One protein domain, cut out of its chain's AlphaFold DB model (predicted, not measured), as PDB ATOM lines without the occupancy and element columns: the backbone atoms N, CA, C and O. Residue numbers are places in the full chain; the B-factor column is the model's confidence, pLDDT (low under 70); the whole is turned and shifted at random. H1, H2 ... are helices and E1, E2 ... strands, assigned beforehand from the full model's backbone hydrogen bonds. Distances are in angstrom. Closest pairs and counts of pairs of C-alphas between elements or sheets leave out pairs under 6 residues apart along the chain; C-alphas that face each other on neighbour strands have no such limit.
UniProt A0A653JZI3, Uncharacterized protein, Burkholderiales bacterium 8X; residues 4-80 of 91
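What this domain is: This is residues 4 to 80 of the 91 residues of an uncharacterized protein of Burkholderiales bacterium 8X (UniProt A0A653JZI3). What does one see first? A twisted sheet of four strands has the long helix H1 laid across one face, over E1 and E2, while the shorter helices H2 and H3 each pack on the later part of H1 and only graze the sheet. What are the parts and their order? The 77 printed residues hold three named helices and four named strands, E1 H1 H2 E2 E3 E4 H3 along the chain, and the sheet runs E1 E2 E3 E4, mixed. How large is it? It is of mixed class, helices and strands, and compact, with a radius of gyration of the C-alphas of 11.6 A and spans of 30 by 30 by 18 A.

Where its parts are: Where are the strands? E1 is residues 4 to 6, 6.7 A long, from C-alpha 4 at (277.759, 194.449, 289.330). E2 is residues 51 to 54, 9.9 A; E3 is residues 59 to 64, 16.1 A; E4 is residues 67 to 70, 10.1 A. Where are the helices? H1 is residues 20 to 37, 25.5 A, from C-alpha 20 at (283.794, 196.685, 278.709). H2 is residues 39 to 47, 12.7 A, and H3 is residues 72 to 78, 9.8 A, ending at C-alpha 78 at (279.633, 207.972, 292.630).

How they stand to each other: How is the sheet joined? E1 and E2 are parallel, with N 5 and O 52 2.8 A apart, within hydrogen-bond range. E2, E3 and E4 form a meander, each strand the antiparallel neighbour of the one before, in two hairpins; N 53 and O 60 are 2.8 A apart, and N 69 and O 61 2.8 A. How does H1 stand to the sheet? In two layers, helix on one face, H1 is on the sheet at a height of 8.9 A, across the strands at 66 degrees to E1 on the local plane. E1, H1 H2, E2 form a strand-helix-strand unit, two parallel neighbour strands with helices between, and its crossover is left-handed. What touches H1? With residues 31 to 35 alone it touches H2, closest C-alphas Glu 35 and Leu 42, 6.0 A, and with residues 30 to 37 alone it touches H3, closest C-alphas Val 34 and Ile 74, 6.5 A; the tilts are steep, 55 and 51 degrees, opposite ways, and H2 and H3 are apart. Are the helix backbones complete? Every O i to N i+4 pair is within hydrogen-bond range in H1 and H2, and 2 of 3 in H3.

The domain as a whole: How far does it reach? The two C-alphas farthest apart, those of Val 18 and Ser 40, are 30.9 A apart. Is the chain cut, and which link is long? The printed part has no cut; the link from E1 to H1, 13 residues, is long, and the other links are tight. Where is confidence low? The mean pLDDT of the printed part is 89.0, and Pro 14 and Phe 80 are under 70.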
ATOM      1  N   VAL A   4     277.859 192.990 289.446       91.50
ATOM      2  CA  VAL A   4     277.759 194.449 289.330       91.50
ATOM      3  C   VAL A   4     277.392 194.794 287.901       91.50
ATOM      4  O   VAL A   4     278.075 194.376 286.974       91.50
ATOM      5  N   HIS A   5     276.329 195.569 287.738       91.88
ATOM      6  CA  HIS A   5     275.913 196.154 286.476       91.88
ATOM      7  C   HIS A   5     276.078 197.663 286.557       91.88
ATOM      8  O   HIS A   5     275.747 198.288 287.566       91.88
ATOM      9  N   THR A   6     276.583 198.238 285.478       89.69
ATOM     10  CA  THR A   6     276.772 199.676 285.319       89.69
ATOM     11  C   THR A   6     275.922 200.210 284.177       89.69
ATOM     12  O   THR A   6     275.342 199.429 283.432       89.69
ATOM     13  N   GLU A   7     275.939 201.521 283.949       85.19
ATOM     14  CA  GLU A   7     275.290 202.157 282.787       85.19
ATOM     15  C   GLU A   7     275.736 201.565 281.432       85.19
ATOM     16  O   GLU A   7     274.975 201.576 280.469       85.19
ATOM     17  N   TRP A   8     276.937 200.980 281.367       85.50
ATOM     18  CA  TRP A   8     277.479 200.317 280.172       85.50
ATOM     19  C   TRP A   8     277.175 198.814 280.052       85.50
ATOM     20  O   TRP A   8     277.735 198.151 279.179       85.50
ATOM     21  N   SER A   9     276.313 198.260 280.905       85.50
ATOM     22  CA  SER A   9     275.917 196.846 280.868       85.50
ATOM     23  C   SER A   9     274.412 196.691 281.048       85.50
ATOM     24  O   SER A   9     273.827 197.375 281.887       85.50
ATOM     25  N   ASP A  10     273.793 195.753 280.341       79.69
ATOM     26  CA  ASP A  10     272.376 195.456 280.536       79.69
ATOM     27  C   ASP A  10     272.156 194.728 281.891       79.69
ATOM     28  O   ASP A  10     272.817 193.723 282.184       79.69
ATOM     29  N   PRO A  11     271.264 195.229 282.770       73.69
ATOM     30  CA  PRO A  11     270.947 194.588 284.049       73.69
ATOM     31  C   PRO A  11     270.105 193.305 283.922       73.69
ATOM     32  O   PRO A  11     270.012 192.523 284.873       73.69
ATOM     33  N   ILE A  12     269.465 193.096 282.771       76.50
ATOM     34  CA  ILE A  12     268.669 191.917 282.416       76.50
ATOM     35  C   ILE A  12     269.554 190.884 281.711       76.50
ATOM     36  O   ILE A  12     269.442 189.693 282.013       76.50
ATOM     37  N   ASP A  13     270.453 191.335 280.834       76.19
ATOM     38  CA  ASP A  13     271.421 190.492 280.127       76.19
ATOM     39  C   ASP A  13     272.884 190.883 280.436       76.19
ATOM     40  O   ASP A  13     273.478 191.704 279.734       76.19
ATOM     41  N   PRO A  14     273.524 190.244 281.435       66.06
ATOM     42  CA  PRO A  14     274.893 190.559 281.846       66.06
ATOM     43  C   PRO A  14     275.948 190.372 280.745       66.06
ATOM     44  O   PRO A  14     277.080 190.818 280.915       66.06
ATOM     45  N   GLN A  15     275.627 189.666 279.655       71.25
ATOM     46  CA  GLN A  15     276.554 189.467 278.539       71.25
ATOM     47  C   GLN A  15     276.590 190.666 277.590       71.25
ATOM     48  O   GLN A  15     277.556 190.834 276.843       71.25
ATOM     49  N   THR A  16     275.568 191.519 277.641       78.12
ATOM     50  CA  THR A  16     275.478 192.717 276.818       78.12
ATOM     51  C   THR A  16     276.185 193.872 277.524       78.12
ATOM     52  O   THR A  16     275.593 194.625 278.297       78.12
ATOM     53  N   VAL A  17     277.483 194.002 277.250       80.94
ATOM     54  CA  VAL A  17     278.321 195.119 277.701       80.94
ATOM     55  C   VAL A  17     278.715 195.960 276.489       80.94
ATOM     56  O   VAL A  17     279.367 195.463 275.571       80.94
ATOM     57  N   VAL A  18     278.294 197.226 276.473       82.62
ATOM     58  CA  VAL A  18     278.502 198.147 275.338       82.62
ATOM     59  C   VAL A  18     279.916 198.735 275.356       82.62
ATOM     60  O   VAL A  18     280.504 198.963 274.303       82.62
ATOM     61  N   ASP A  19     280.474 198.930 276.553       84.69
ATOM     62  CA  ASP A  19     281.853 199.365 276.774       84.69
ATOM     63  C   ASP A  19     282.440 198.608 277.975       84.69
ATOM     64  O   ASP A  19     282.142 198.904 279.135       84.69
ATOM     65  N   LEU A  20     283.243 197.578 277.687       85.62
ATOM     66  CA  LEU A  20     283.794 196.685 278.709       85.62
ATOM     67  C   LEU A  20     284.799 197.386 279.622       85.62
ATOM     68  O   LEU A  20     284.862 197.072 280.814       85.62
ATOM     69  N   GLU A  21     285.579 198.320 279.082       86.06
ATOM     70  CA  GLU A  21     286.595 199.037 279.847       86.06
ATOM     71  C   GLU A  21     285.930 199.995 280.836       86.06
ATOM     72  O   GLU A  21     286.214 199.919 282.037       86.06
ATOM     73  N   ARG A  22     284.980 200.819 280.369       85.00
ATOM     74  CA  ARG A  22     284.212 201.719 281.245       85.00
ATOM     75  C   ARG A  22     283.415 200.937 282.281       85.00
ATOM     76  O   ARG A  22     283.474 201.276 283.461       85.00
ATOM     77  N   HIS A  23     282.746 199.856 281.876       88.56
ATOM     78  CA  HIS A  23     282.022 198.975 282.792       88.56
ATOM     79  C   HIS A  23     282.922 198.440 283.911       88.56
ATOM     80  O   HIS A  23     282.629 198.635 285.089       88.56
ATOM     81  N   THR A  24     284.032 197.791 283.550       87.38
ATOM     82  CA  THR A  24     284.926 197.139 284.518       87.38
ATOM     83  C   THR A  24     285.539 198.161 285.470       87.38
ATOM     84  O   THR A  24     285.568 197.951 286.684       87.38
ATOM     85  N   THR A  25     285.992 199.291 284.928       87.62
ATOM     86  CA  THR A  25     286.627 200.358 285.705       87.62
ATOM     87  C   THR A  25     285.624 201.009 286.660       87.62
ATOM     88  O   THR A  25     285.917 201.185 287.844       87.62
ATOM     89  N   TYR A  26     284.411 201.302 286.187       88.94
ATOM     90  CA  TYR A  26     283.371 201.901 287.016       88.94
ATOM     91  C   TYR A  26     282.846 200.941 288.085       88.94
ATOM     92  O   TYR A  26     282.648 201.345 289.227       88.94
ATOM     93  N   ALA A  27     282.672 199.661 287.751       91.75
ATOM     94  CA  ALA A  27     282.291 198.639 288.718       91.75
ATOM     95  C   ALA A  27     283.335 198.525 289.842       91.75
ATOM     96  O   ALA A  27     282.967 198.518 291.016       91.75
ATOM     97  N   ALA A  28     284.629 198.501 289.503       91.44
ATOM     98  CA  ALA A  28     285.707 198.479 290.491       91.44
ATOM     99  C   ALA A  28     285.695 199.733 291.383       91.44
ATOM    100  O   ALA A  28     285.756 199.615 292.607       91.44
ATOM    101  N   PHE A  29     285.538 200.917 290.785       90.75
ATOM    102  CA  PHE A  29     285.413 202.175 291.521       90.75
ATOM    103  C   PHE A  29     284.211 202.176 292.474       90.75
ATOM    104  O   PHE A  29     284.349 202.532 293.644       90.75
ATOM    105  N   ALA A  30     283.040 201.727 292.016       92.19
ATOM    106  CA  ALA A  30     281.848 201.637 292.851       92.19
ATOM    107  C   ALA A  30     282.070 200.725 294.063       92.19
ATOM    108  O   ALA A  30     281.707 201.089 295.181       92.19
ATOM    109  N   LEU A  31     282.718 199.574 293.871       93.88
ATOM    110  CA  LEU A  31     283.051 198.673 294.974       93.88
ATOM    111  C   LEU A  31     284.069 199.288 295.943       93.88
ATOM    112  O   LEU A  31     283.894 199.141 297.151       93.88
ATOM    113  N   GLU A  32     285.068 200.026 295.453       93.19
ATOM    114  CA  GLU A  32     286.010 200.762 296.307       93.19
ATOM    115  C   GLU A  32     285.289 201.830 297.148       93.19
ATOM    116  O   GLU A  32     285.536 201.969 298.350       93.19
ATOM    117  N   VAL A  33     284.351 202.569 296.548       92.62
ATOM    118  CA  VAL A  33     283.530 203.556 297.263       92.62
ATOM    119  C   VAL A  33     282.702 202.883 298.359       92.62
ATOM    120  O   VAL A  33     282.641 203.411 299.476       92.62
ATOM    121  N   VAL A  34     282.100 201.720 298.082       94.81
ATOM    122  CA  VAL A  34     281.364 200.933 299.084       94.81
ATOM    123  C   VAL A  34     282.302 200.454 300.187       94.81
ATOM    124  O   VAL A  34     281.982 200.642 301.356       94.81
ATOM    125  N   GLU A  35     283.468 199.901 299.856       95.19
ATOM    126  CA  GLU A  35     284.440 199.413 300.841       95.19
ATOM    127  C   GLU A  35     284.889 200.524 301.799       95.19
ATOM    128  O   GLU A  35     284.930 200.333 303.015       95.19
ATOM    129  N   ARG A  36     285.168 201.716 301.266       93.50
ATOM    130  CA  ARG A  36     285.613 202.870 302.057       93.50
ATOM    131  C   ARG A  36     284.495 203.500 302.886       93.50
ATOM    132  O   ARG A  36     284.771 204.041 303.955       93.50
ATOM    133  N   SER A  37     283.261 203.487 302.384       93.25
ATOM    134  CA  SER A  37     282.145 204.228 302.989       93.25
ATOM    135  C   SER A  37     281.283 203.356 303.901       93.25
ATOM    136  O   SER A  37     280.873 203.809 304.967       93.25
ATOM    137  N   LEU A  38     281.002 202.122 303.483       94.69
ATOM    138  CA  LEU A  38     280.118 201.154 304.136       94.69
ATOM    139  C   LEU A  38     280.699 199.728 303.989       94.69
ATOM    140  O   LEU A  38     280.119 198.888 303.300       94.69
ATOM    141  N   PRO A  39     281.829 199.404 304.643       94.19
ATOM    142  CA  PRO A  39     282.513 198.118 304.452       94.19
ATOM    143  C   PRO A  39     281.638 196.902 304.791       94.19
ATOM    144  O   PRO A  39     281.703 195.873 304.117       94.19
ATOM    145  N   SER A  40     280.764 197.020 305.797       94.69
ATOM    146  CA  SER A  40     279.815 195.962 306.165       94.69
ATOM    147  C   SER A  40     278.798 195.660 305.062       94.69
ATOM    148  O   SER A  40     278.378 194.509 304.924       94.69
ATOM    149  N   LEU A  41     278.432 196.658 304.250       94.75
ATOM    150  CA  LEU A  41     277.558 196.466 303.098       94.75
ATOM    151  C   LEU A  41     278.252 195.600 302.047       94.75
ATOM    152  O   LEU A  41     277.657 194.636 301.582       94.75
ATOM    153  N   LEU A  42     279.523 195.868 301.725       94.62
ATOM    154  CA  LEU A  42     280.264 195.048 300.762       94.62
ATOM    155  C   LEU A  42     280.362 193.585 301.216       94.62
ATOM    156  O   LEU A  42     280.174 192.673 300.408       94.62
ATOM    157  N   THR A  43     280.611 193.340 302.506       94.75
ATOM    158  CA  THR A  43     280.606 191.977 303.061       94.75
ATOM    159  C   THR A  43     279.245 191.304 302.882       94.75
ATOM    160  O   THR A  43     279.184 190.161 302.431       94.75
ATOM    161  N   PHE A  44     278.156 192.013 303.187       95.38
ATOM    162  CA  PHE A  44     276.798 191.504 303.013       95.38
ATOM    163  C   PHE A  44     276.481 191.182 301.546       95.38
ATOM    164  O   PHE A  44     276.013 190.085 301.256       95.38
ATOM    165  N   LEU A  45     276.785 192.093 300.617       95.31
ATOM    166  CA  LEU A  45     276.524 191.917 299.185       95.31
ATOM    167  C   LEU A  45     277.252 190.697 298.611       95.31
ATOM    168  O   LEU A  45     276.674 189.950 297.824       95.31
ATOM    169  N   ASN A  46     278.498 190.473 299.035       94.12
ATOM    170  CA  ASN A  46     279.263 189.290 298.649       94.12
ATOM    171  C   ASN A  46     278.672 188.004 299.233       94.12
ATOM    172  O   ASN A  46     278.532 187.023 298.513       94.12
ATOM    173  N   ALA A  47     278.314 188.001 300.520       94.75
ATOM    174  CA  ALA A  47     277.743 186.822 301.172       94.75
ATOM    175  C   ALA A  47     276.357 186.451 300.619       94.75
ATOM    176  O   ALA A  47     275.991 185.278 300.609       94.75
ATOM    177  N   ALA A  48     275.591 187.447 300.171       93.44
ATOM    178  CA  ALA A  48     274.247 187.277 299.635       93.44
ATOM    179  C   ALA A  48     274.208 187.030 298.119       93.44
ATOM    180  O   ALA A  48     273.113 186.942 297.567       93.44
ATOM    181  N   ASP A  49     275.364 186.961 297.444       92.25
ATOM    182  CA  ASP A  49     275.452 186.888 295.980       92.25
ATOM    183  C   ASP A  49     274.562 187.934 295.287       92.25
ATOM    184  O   ASP A  49     273.827 187.649 294.338       92.25
ATOM    185  N   ALA A  50     274.602 189.162 295.808       93.69
ATOM    186  CA  ALA A  50     273.713 190.225 295.380       93.69
ATOM    187  C   ALA A  50     273.946 190.615 293.912       93.69
ATOM    188  O   ALA A  50     275.049 190.502 293.368       93.69
ATOM    189  N   LYS A  51     272.896 191.154 293.294       94.06
ATOM    190  CA  LYS A  51     272.991 191.965 292.081       94.06
ATOM    191  C   LYS A  51     273.074 193.427 292.477       94.06
ATOM    192  O   LYS A  51     272.301 193.868 293.319       94.06
ATOM    193  N   VAL A  52     273.972 194.176 291.866       94.88
ATOM    194  CA  VAL A  52     274.172 195.606 292.094       94.88
ATOM    195  C   VAL A  52     273.943 196.337 290.783       94.88
ATOM    196  O   VAL A  52     274.454 195.915 289.751       94.88
ATOM    197  N   LEU A  53     273.195 197.433 290.835       94.25
ATOM    198  CA  LEU A  53     273.118 198.429 289.773       94.25
ATOM    199  C   LEU A  53     273.848 199.672 290.271       94.25
ATOM    200  O   LEU A  53     273.475 200.235 291.299       94.25
ATOM    201  N   ALA A  54     274.877 200.094 289.550       92.06
ATOM    202  CA  ALA A  54     275.669 201.268 289.876       92.06
ATOM    203  C   ALA A  54     275.740 202.201 288.667       92.06
ATOM    204  O   ALA A  54     276.287 201.851 287.627       92.06
ATOM    205  N   GLY A  55     275.231 203.412 288.817       88.62
ATOM    206  CA  GLY A  55     275.396 204.486 287.849       88.62
ATOM    207  C   GLY A  55     275.919 205.735 288.524       88.62
ATOM    208  O   GLY A  55     276.215 205.737 289.720       88.62
ATOM    209  N   THR A  56     276.067 206.793 287.743       83.56
ATOM    210  CA  THR A  56     276.559 208.098 288.207       83.56
ATOM    211  C   THR A  56     275.724 208.640 289.358       83.56
ATOM    212  O   THR A  56     276.262 209.103 290.358       83.56
ATOM    213  N   HIS A  57     274.404 208.484 289.252       84.12
ATOM    214  CA  HIS A  57     273.431 209.052 290.182       84.12
ATOM    215  C   HIS A  57     272.675 208.017 291.019       84.12
ATOM    216  O   HIS A  57     271.765 208.379 291.767       84.12
ATOM    217  N   PHE A  58     273.006 206.732 290.901       90.56
ATOM    218  CA  PHE A  58     272.293 205.680 291.617       90.56
ATOM    219  C   PHE A  58     273.224 204.551 292.041       90.56
ATOM    220  O   PHE A  58     274.171 204.184 291.350       90.56
ATOM    221  N   PHE A  59     272.906 203.961 293.183       94.44
ATOM    222  CA  PHE A  59     273.465 202.695 293.614       94.44
ATOM    223  C   PHE A  59     272.342 201.918 294.278       94.44
ATOM    224  O   PHE A  59     271.773 202.382 295.265       94.44
ATOM    225  N   ALA A  60     272.025 200.752 293.737       95.94
ATOM    226  CA  ALA A  60     270.994 199.878 294.262       95.94
ATOM    227  C   ALA A  60     271.481 198.436 294.250       95.94
ATOM    228  O   ALA A  60     272.306 198.052 293.420       95.94
ATOM    229  N   PHE A  61     270.953 197.614 295.145       95.81
ATOM    230  CA  PHE A  61     271.232 196.186 295.134       95.81
ATOM    231  C   PHE A  61     269.972 195.350 295.320       95.81
ATOM    232  O   PHE A  61     268.951 195.814 295.821       95.81
ATOM    233  N   SER A  62     270.065 194.091 294.921       95.38
ATOM    234  CA  SER A  62     269.012 193.099 295.020       95.38
ATOM    235  C   SER A  62     269.608 191.771 295.461       95.38
ATOM    236  O   SER A  62     270.510 191.236 294.821       95.38
ATOM    237  N   THR A  63     269.092 191.220 296.555       93.88
ATOM    238  CA  THR A  63     269.392 189.851 297.015       93.88
ATOM    239  C   THR A  63     268.249 188.888 296.699       93.88
ATOM    240  O   THR A  63     268.272 187.723 297.088       93.88
ATOM    241  N   SER A  64     267.183 189.374 296.058       89.62
ATOM    242  CA  SER A  64     265.982 188.605 295.736       89.62
ATOM    243  C   SER A  64     265.295 189.202 294.505       89.62
ATOM    244  O   SER A  64     265.122 190.421 294.451       89.62
ATOM    245  N   PRO A  65     264.880 188.383 293.519       83.44
ATOM    246  CA  PRO A  65     264.312 188.883 292.270       83.44
ATOM    247  C   PRO A  65     263.165 189.878 292.489       83.44
ATOM    248  O   PRO A  65     262.217 189.596 293.218       83.44
ATOM    249  N   GLY A  66     263.251 191.038 291.835       83.81
ATOM    250  CA  GLY A  66     262.211 192.071 291.879       83.81
ATOM    251  C   GLY A  66     262.235 192.978 293.113       83.81
ATOM    252  O   GLY A  66     261.421 193.893 293.184       83.81
ATOM    253  N   GLN A  67     263.159 192.772 294.056       90.94
ATOM    254  CA  GLN A  67     263.348 193.661 295.202       90.94
ATOM    255  C   GLN A  67     264.685 194.381 295.096       90.94
ATOM    256  O   GLN A  67     265.740 193.751 295.169       90.94
ATOM    257  N   TRP A  68     264.614 195.697 294.928       94.00
ATOM    258  CA  TRP A  68     265.766 196.586 294.878       94.00
ATOM    259  C   TRP A  68     265.785 197.480 296.110       94.00
ATOM    260  O   TRP A  68     264.743 197.967 296.550       94.00
ATOM    261  N   VAL A  69     266.976 197.667 296.663       96.25
ATOM    262  CA  VAL A  69     267.243 198.552 297.793       96.25
ATOM    263  C   VAL A  69     268.233 199.606 297.331       96.25
ATOM    264  O   VAL A  69     269.361 199.274 296.965       96.25
ATOM    265  N   ASP A  70     267.805 200.864 297.355       95.75
ATOM    266  CA  ASP A  70     268.659 202.007 297.052       95.75
ATOM    267  C   ASP A  70     269.608 202.306 298.217       95.75
ATOM    268  O   ASP A  70     269.243 202.181 299.389       95.75
ATOM    269  N   VAL A  71     270.824 202.752 297.893       94.94
ATOM    270  CA  VAL A  71     271.834 203.201 298.862       94.94
ATOM    271  C   VAL A  71     272.310 204.611 298.479       94.94
ATOM    272  O   VAL A  71     273.358 204.774 297.839       94.94
ATOM    273  N   PRO A  72     271.538 205.656 298.835       91.69
ATOM    274  CA  PRO A  72     271.818 207.037 298.435       91.69
ATOM    275  C   PRO A  72     273.191 207.550 298.889       91.69
ATOM    276  O   PRO A  72     273.809 208.363 298.203       91.69
ATOM    277  N   GLU A  73     273.699 207.061 300.022       91.06
ATOM    278  CA  GLU A  73     275.006 207.436 300.568       91.06
ATOM    279  C   GLU A  73     276.163 207.032 299.649       91.06
ATOM    280  O   GLU A  73     277.193 207.711 299.623       91.06
ATOM    281  N   ILE A  74     275.995 205.935 298.905       93.06
ATOM    282  CA  ILE A  74     276.951 205.489 297.891       93.06
ATOM    283  C   ILE A  74     276.717 206.257 296.593       93.06
ATOM    284  O   ILE A  74     277.671 206.795 296.039       93.06
ATOM    285  N   ALA A  75     275.460 206.397 296.159       91.00
ATOM    286  CA  ALA A  75     275.107 207.148 294.954       91.00
ATOM    287  C   ALA A  75     275.697 208.575 294.957       91.00
ATOM    288  O   ALA A  75     276.335 208.990 293.996       91.00
ATOM    289  N   GLY A  76     275.596 209.301 296.076       87.25
ATOM    290  CA  GLY A  76     276.151 210.656 296.195       87.25
ATOM    291  C   GLY A  76     277.680 210.741 296.072       87.25
ATOM    292  O   GLY A  76     278.215 211.816 295.804       87.25
ATOM    293  N   ARG A  77     278.395 209.626 296.255       87.31
ATOM    294  CA  ARG A  77     279.860 209.534 296.125       87.31
ATOM    295  C   ARG A  77     280.302 209.083 294.736       87.31
ATOM    296  O   ARG A  77     281.441 209.340 294.360       87.31
ATOM    297  N   LEU A  78     279.403 208.445 293.991       86.44
ATOM    298  CA  LEU A  78     279.633 207.972 292.630       86.44
ATOM    299  C   LEU A  78     279.551 209.085 291.574       86.44
ATOM    300  O   LEU A  78     280.143 208.949 290.508       86.44
ATOM    301  N   ASN A  79     278.922 210.218 291.910       75.19
ATOM    302  CA  ASN A  79     278.839 211.416 291.062       75.19
ATOM    303  C   ASN A  79     280.195 211.953 290.572       75.19
ATOM    304  O   ASN A  79     280.249 212.693 289.593       75.19
ATOM    305  N   PHE A  80     281.292 211.630 291.255       65.06
ATOM    306  CA  PHE A  80     282.628 212.076 290.880       65.06
ATOM    307  C   PHE A  80     283.284 211.033 289.974       65.06
ATOM    308  O   PHE A  80     284.129 210.262 290.419       65.06
TER     309      PHE A  80